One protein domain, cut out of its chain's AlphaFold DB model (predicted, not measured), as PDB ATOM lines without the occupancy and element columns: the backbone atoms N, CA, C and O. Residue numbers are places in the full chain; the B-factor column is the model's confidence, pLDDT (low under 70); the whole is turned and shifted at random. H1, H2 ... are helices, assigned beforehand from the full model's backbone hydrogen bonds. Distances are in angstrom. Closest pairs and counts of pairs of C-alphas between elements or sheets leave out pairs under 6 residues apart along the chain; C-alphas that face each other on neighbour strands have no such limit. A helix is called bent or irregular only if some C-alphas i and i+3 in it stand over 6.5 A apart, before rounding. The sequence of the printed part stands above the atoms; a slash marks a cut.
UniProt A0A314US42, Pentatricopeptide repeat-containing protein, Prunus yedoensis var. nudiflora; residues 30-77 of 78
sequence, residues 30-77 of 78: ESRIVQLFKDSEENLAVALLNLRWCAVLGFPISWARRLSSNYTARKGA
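Overview. This is residues 30 to 77 of the 78 residues of the protein "Pentatricopeptide repeat-containing protein" of Prunus yedoensis var. nudiflora (UniProt A0A314US42). Three helices make a flat, loose zigzag: the longest helix, H2, stands in the middle, the shorter H1 folds back beside its first part as a helical hairpin, and on the other side H3 splays away from H2 like one leg of a V. The rest of H3 and the end of the printed part, residues 65 to 77, stick out free. The printed part has 48 residues with three named helices, in the order H1, H2, H3, and no named strand; its class is all helix. It is loose, with a radius of gyration of the C-alphas of 12.5 A, and spans 36 by 30 by 9 A.

Along the chain. Find C-alpha 42 at (177.572, 210.595, 160.902); from there H2, residues 42 to 56, runs 21.0 A to C-alpha 56 at (191.990, 214.420, 146.160). Go back to C-alpha 30 at (181.167, 217.019, 150.221), where H1 begins; it holds residues 30 to 37 and is 11.2 A long. Then look past H2 for H3, residues 62 to 75, which runs 20.2 A and ends with C-alpha 75 at (182.777, 190.283, 162.389). None of the three helices is bent.

Arrangement. Start from H2 and look at its residues 44 to 49, which alone touch H1. The closest C-alphas of the two helices are those of Ile 33 and Ala 45, 5.8 A apart. H1 and H2 run opposite ways at a shallow tilt of 26 degrees and form a hairpin, a helix followed by one that turns back along it. Now turn to H3, which is close to H2 but not clearly touching: here the closest C-alphas are those of Leu 51 and Ala 64, at 7.1 A. H2 and H3 also run opposite ways, at a shallow tilt of 31 degrees, with their centres 15.3 A apart. H1 and H3 are apart. Along the backbone of H1, H2 and H3 you will find every O i to N i+4 pair within hydrogen-bond range.

Size, cuts and confidence. Measure from Ser 31 to Ala 77 and you have the two C-alphas farthest apart, 36.4 A. The printed part has no cut, and both links are tight, with 4 residues between H1 and H2 and 5 between H2 and H3. Without the free residues 65 to 77, the body of 35 residues spans 30 by 16 by 8 A. Read the B-factor column for the model's confidence: the mean pLDDT of the printed part is 73.5, and residue 40 and residues 60 to 77 are under 70. The mean is 85 in H2 and 56 in H3.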
ATOM      1  N   GLU A  30     181.056 217.055 148.751       87.44
ATOM      2  CA  GLU A  30     181.167 217.019 150.221       87.44
ATOM      3  C   GLU A  30     179.808 217.314 150.857       87.44
ATOM      4  O   GLU A  30     179.397 216.645 151.804       87.44
ATOM      5  N   SER A  31     179.068 218.265 150.280       89.31
ATOM      6  CA  SER A  31     177.698 218.570 150.683       89.31
ATOM      7  C   SER A  31     176.769 217.385 150.417       89.31
ATOM      8  O   SER A  31     175.927 217.094 151.263       89.31
ATOM      9  N   ARG A  32     176.936 216.660 149.300       88.75
ATOM     10  CA  ARG A  32     176.162 215.439 149.016       88.75
ATOM     11  C   ARG A  32     176.405 214.362 150.075       88.75
ATOM     12  O   ARG A  32     175.439 213.778 150.557       88.75
ATOM     13  N   ILE A  33     177.657 214.149 150.499       86.50
ATOM     14  CA  ILE A  33     177.986 213.214 151.592       86.50
ATOM     15  C   ILE A  33     177.297 213.648 152.890       86.50
ATOM     16  O   ILE A  33     176.618 212.851 153.531       86.50
ATOM     17  N   VAL A  34     177.436 214.917 153.281       86.94
ATOM     18  CA  VAL A  34     176.843 215.420 154.531       86.94
ATOM     19  C   VAL A  34     175.316 215.332 154.504       86.94
ATOM     20  O   VAL A  34     174.709 214.962 155.505       86.94
ATOM     21  N   GLN A  35     174.684 215.637 153.370       87.75
ATOM     22  CA  GLN A  35     173.232 215.546 153.215       87.75
ATOM     23  C   GLN A  35     172.729 214.102 153.261       87.75
ATOM     24  O   GLN A  35     171.699 213.859 153.883       87.75
ATOM     25  N   LEU A  36     173.455 213.157 152.657       84.69
ATOM     26  CA  LEU A  36     173.063 211.746 152.609       84.69
ATOM     27  C   LEU A  36     172.964 211.114 154.006       84.69
ATOM     28  O   LEU A  36     172.095 210.284 154.248       84.69
ATOM     29  N   PHE A  37     173.824 211.535 154.935       83.81
ATOM     30  CA  PHE A  37     173.941 210.923 156.264       83.81
ATOM     31  C   PHE A  37     173.504 211.823 157.419       83.81
ATOM     32  O   PHE A  37     173.689 211.452 158.581       83.81
ATOM     33  N   LYS A  38     172.919 212.985 157.106       79.88
ATOM     34  CA  LYS A  38     172.570 214.048 158.058       79.88
ATOM     35  C   LYS A  38     171.778 213.559 159.275       79.88
ATOM     36  O   LYS A  38     171.953 214.102 160.360       79.88
ATOM     37  N   ASP A  39     170.935 212.544 159.087       79.12
ATOM     38  CA  ASP A  39     169.949 212.128 160.085       79.12
ATOM     39  C   ASP A  39     170.199 210.734 160.694       79.12
ATOM     40  O   ASP A  39     169.486 210.362 161.628       79.12
ATOM     41  N   SER A  40     171.179 209.940 160.224       68.06
ATOM     42  CA  SER A  40     171.357 208.588 160.792       68.06
ATOM     43  C   SER A  40     172.746 207.954 160.787       68.06
ATOM     44  O   SER A  40     172.893 206.928 161.447       68.06
ATOM     45  N   GLU A  41     173.780 208.489 160.125       79.12
ATOM     46  CA  GLU A  41     175.071 207.773 160.039       79.12
ATOM     47  C   GLU A  41     176.284 208.716 159.918       79.12
ATOM     48  O   GLU A  41     177.111 208.591 159.014       79.12
ATOM     49  N   GLU A  42     176.443 209.641 160.871       82.81
ATOM     50  CA  GLU A  42     177.572 210.595 160.902       82.81
ATOM     51  C   GLU A  42     178.946 209.917 160.752       82.81
ATOM     52  O   GLU A  42     179.825 210.423 160.057       82.81
ATOM     53  N   ASN A  43     179.128 208.731 161.344       81.50
ATOM     54  CA  ASN A  43     180.369 207.961 161.219       81.50
ATOM     55  C   ASN A  43     180.684 207.572 159.763       81.50
ATOM     56  O   ASN A  43     181.854 207.543 159.379       81.50
ATOM     57  N   LEU A  44     179.664 207.280 158.952       81.88
ATOM     58  CA  LEU A  44     179.832 206.969 157.532       81.88
ATOM     59  C   LEU A  44     180.099 208.230 156.714       81.88
ATOM     60  O   LEU A  44     180.976 208.204 155.851       81.88
ATOM     61  N   ALA A  45     179.454 209.350 157.053       84.25
ATOM     62  CA  ALA A  45     179.760 210.651 156.461       84.25
ATOM     63  C   ALA A  45     181.240 211.020 156.657       84.25
ATOM     64  O   ALA A  45     181.950 211.341 155.706       84.25
ATOM     65  N   VAL A  46     181.730 210.900 157.896       85.44
ATOM     66  CA  VAL A  46     183.127 211.179 158.252       85.44
ATOM     67  C   VAL A  46     184.080 210.222 157.541       85.44
ATOM     68  O   VAL A  46     185.134 210.649 157.065       85.44
ATOM     69  N   ALA A  47     183.736 208.935 157.442       85.00
ATOM     70  CA  ALA A  47     184.548 207.972 156.710       85.00
ATOM     71  C   ALA A  47     184.659 208.351 155.225       85.00
ATOM     72  O   ALA A  47     185.770 208.424 154.707       85.00
ATOM     73  N   LEU A  48     183.543 208.658 154.560       85.88
ATOM     74  CA  LEU A  48     183.526 209.015 153.139       85.88
ATOM     75  C   LEU A  48     184.269 210.319 152.847       85.88
ATOM     76  O   LEU A  48     185.051 210.362 151.901       85.88
ATOM     77  N   LEU A  49     184.119 211.338 153.697       88.38
ATOM     78  CA  LEU A  49     184.897 212.576 153.583       88.38
ATOM     79  C   LEU A  49     186.402 212.312 153.700       88.38
ATOM     80  O   LEU A  49     187.182 212.838 152.911       88.38
ATOM     81  N   ASN A  50     186.825 211.447 154.630       86.94
ATOM     82  CA  ASN A  50     188.233 211.058 154.744       86.94
ATOM     83  C   ASN A  50     188.732 210.326 153.492       86.94
ATOM     84  O   ASN A  50     189.836 210.600 153.020       86.94
ATOM     85  N   LEU A  51     187.930 209.411 152.940       84.62
ATOM     86  CA  LEU A  51     188.288 208.696 151.714       84.62
ATOM     87  C   LEU A  51     188.431 209.641 150.527       84.62
ATOM     88  O   LEU A  51     189.416 209.546 149.794       84.62
ATOM     89  N   ARG A  52     187.503 210.589 150.385       86.44
ATOM     90  CA  ARG A  52     187.579 211.635 149.371       86.44
ATOM     91  C   ARG A  52     188.829 212.489 149.541       86.44
ATOM     92  O   ARG A  52     189.543 212.720 148.572       86.44
ATOM     93  N   TRP A  53     189.152 212.910 150.761       86.50
ATOM     94  CA  TRP A  53     190.359 213.701 151.003       86.50
ATOM     95  C   TRP A  53     191.627 212.950 150.604       86.50
ATOM     96  O   TRP A  53     192.521 213.525 149.982       86.50
ATOM     97  N   CYS A  54     191.697 211.652 150.910       83.62
ATOM     98  CA  CYS A  54     192.778 210.799 150.429       83.62
ATOM     99  C   CYS A  54     192.827 210.763 148.893       83.62
ATOM    100  O   CYS A  54     193.917 210.897 148.339       83.62
ATOM    101  N   ALA A  55     191.679 210.632 148.223       83.38
ATOM    102  CA  ALA A  55     191.577 210.620 146.764       83.38
ATOM    103  C   ALA A  55     192.085 211.927 146.133       83.38
ATOM    104  O   ALA A  55     192.952 211.893 145.264       83.38
ATOM    105  N   VAL A  56     191.609 213.075 146.629       83.88
ATOM    106  CA  VAL A  56     191.990 214.420 146.160       83.88
ATOM    107  C   VAL A  56     193.488 214.671 146.332       83.88
ATOM    108  O   VAL A  56     194.130 215.267 145.471       83.88
ATOM    109  N   LEU A  57     194.073 214.181 147.426       83.12
ATOM    110  CA  LEU A  57     195.512 214.272 147.682       83.12
ATOM    111  C   LEU A  57     196.341 213.246 146.881       83.12
ATOM    112  O   LEU A  57     197.561 213.194 147.032       83.12
ATOM    113  N   GLY A  58     195.705 212.425 146.038       78.62
ATOM    114  CA  GLY A  58     196.361 211.420 145.202       78.62
ATOM    115  C   GLY A  58     196.817 210.170 145.960       78.62
ATOM    116  O   GLY A  58     197.608 209.383 145.432       78.62
ATOM    117  N   PHE A  59     196.350 209.957 147.195       73.38
ATOM    118  CA  PHE A  59     196.642 208.734 147.933       73.38
ATOM    119  C   PHE A  59     195.793 207.569 147.407       73.38
ATOM    120  O   PHE A  59     194.583 207.702 147.226       73.38
ATOM    121  N   PRO A  60     196.383 206.374 147.228       65.25
ATOM    122  CA  PRO A  60     195.634 205.215 146.770       65.25
ATOM    123  C   PRO A  60     194.623 204.767 147.835       65.25
ATOM    124  O   PRO A  60     195.006 204.331 148.923       65.25
ATOM    125  N   ILE A  61     193.335 204.757 147.484       65.06
ATOM    126  CA  ILE A  61     192.184 204.414 148.355       65.06
ATOM    127  C   ILE A  61     192.191 202.937 148.812       65.06
ATOM    128  O   ILE A  61     191.386 202.491 149.625       65.06
ATOM    129  N   SER A  62     193.196 202.162 148.389       63.25
ATOM    130  CA  SER A  62     193.473 200.785 148.821       63.25
ATOM    131  C   SER A  62     193.479 200.558 150.348       63.25
ATOM    132  O   SER A  62     193.266 199.427 150.798       63.25
ATOM    133  N   TRP A  63     193.677 201.609 151.155       52.69
ATOM    134  CA  TRP A  63     193.579 201.567 152.618       52.69
ATOM    135  C   TRP A  63     192.142 201.386 153.124       52.69
ATOM    136  O   TRP A  63     191.932 200.640 154.078       52.69
ATOM    137  N   ALA A  64     191.151 201.972 152.449       55.28
ATOM    138  CA  ALA A  64     189.730 201.829 152.772       55.28
ATOM    139  C   ALA A  64     189.271 200.377 152.633       55.28
ATOM    140  O   ALA A  64     188.676 199.799 153.541       55.28
ATOM    141  N   ARG A  65     189.651 199.746 151.516       56.72
ATOM    142  CA  ARG A  65     189.346 198.340 151.233       56.72
ATOM    143  C   ARG A  65     190.015 197.407 152.242       56.72
ATOM    144  O   ARG A  65     189.406 196.438 152.683       56.72
ATOM    145  N   ARG A  66     191.243 197.729 152.670       54.72
ATOM    146  CA  ARG A  66     191.925 197.013 153.761       54.72
ATOM    147  C   ARG A  66     191.215 197.181 155.101       54.72
ATOM    148  O   ARG A  66     191.136 196.207 155.843       54.72
ATOM    149  N   LEU A  67     190.712 198.371 155.425       53.25
ATOM    150  CA  LEU A  67     189.962 198.613 156.660       53.25
ATOM    151  C   LEU A  67     188.614 197.879 156.653       53.25
ATOM    152  O   LEU A  67     188.305 197.195 157.625       53.25
ATOM    153  N   SER A  68     187.880 197.938 155.538       57.50
ATOM    154  CA  SER A  68     186.632 197.191 155.324       57.50
ATOM    155  C   SER A  68     186.852 195.685 155.464       57.50
ATOM    156  O   SER A  68     186.216 195.050 156.300       57.50
ATOM    157  N   SER A  69     187.843 195.130 154.756       58.34
ATOM    158  CA  SER A  69     188.188 193.704 154.820       58.34
ATOM    159  C   SER A  69     188.605 193.260 156.232       58.34
ATOM    160  O   SER A  69     188.215 192.192 156.696       58.34
ATOM    161  N   ASN A  70     189.322 194.108 156.979       57.56
ATOM    162  CA  ASN A  70     189.659 193.839 158.382       57.56
ATOM    163  C   ASN A  70     188.458 193.926 159.336       57.56
ATOM    164  O   ASN A  70     188.485 193.304 160.401       57.56
ATOM    165  N   TYR A  71     187.443 194.727 159.008       57.19
ATOM    166  CA  TYR A  71     186.215 194.826 159.790       57.19
ATOM    167  C   TYR A  71     185.317 193.604 159.557       57.19
ATOM    168  O   TYR A  71     184.894 192.976 160.527       57.19
ATOM    169  N   THR A  72     185.096 193.194 158.304       55.59
ATOM    170  CA  THR A  72     184.350 191.964 157.977       55.59
ATOM    171  C   THR A  72     185.043 190.710 158.500       55.59
ATOM    172  O   THR A  72     184.373 189.865 159.091       55.59
ATOM    173  N   ALA A  73     186.373 190.619 158.395       56.91
ATOM    174  CA  ALA A  73     187.138 189.512 158.974       56.91
ATOM    175  C   ALA A  73     186.963 189.406 160.499       56.91
ATOM    176  O   ALA A  73     186.867 188.307 161.036       56.91
ATOM    177  N   ARG A  74     186.876 190.541 161.206       54.31
ATOM    178  CA  ARG A  74     186.609 190.558 162.655       54.31
ATOM    179  C   ARG A  74     185.167 190.213 163.009       54.31
ATOM    180  O   ARG A  74     184.943 189.648 164.070       54.31
ATOM    181  N   LYS A  75     184.204 190.543 162.149       51.12
ATOM    182  CA  LYS A  75     182.777 190.283 162.389       51.12
ATOM    183  C   LYS A  75     182.389 188.819 162.143       51.12
ATOM    184  O   LYS A  75     181.479 188.327 162.796       51.12
ATOM    185  N   GLY A  76     183.083 188.131 161.233       53.00
ATOM    186  CA  GLY A  76     182.886 186.702 160.947       53.00
ATOM    187  C   GLY A  76     183.634 185.736 161.879       53.00
ATOM    188  O   GLY A  76     183.549 184.530 161.680       53.00
ATOM    189  N   ALA A  77     184.383 186.245 162.862       52.66
ATOM    190  CA  ALA A  77     185.157 185.450 163.825       52.66
ATOM    191  C   ALA A  77     184.426 185.217 165.168       52.66
ATOM    192  O   ALA A  77     185.061 184.843 166.155       52.66
TER     193      ALA A  77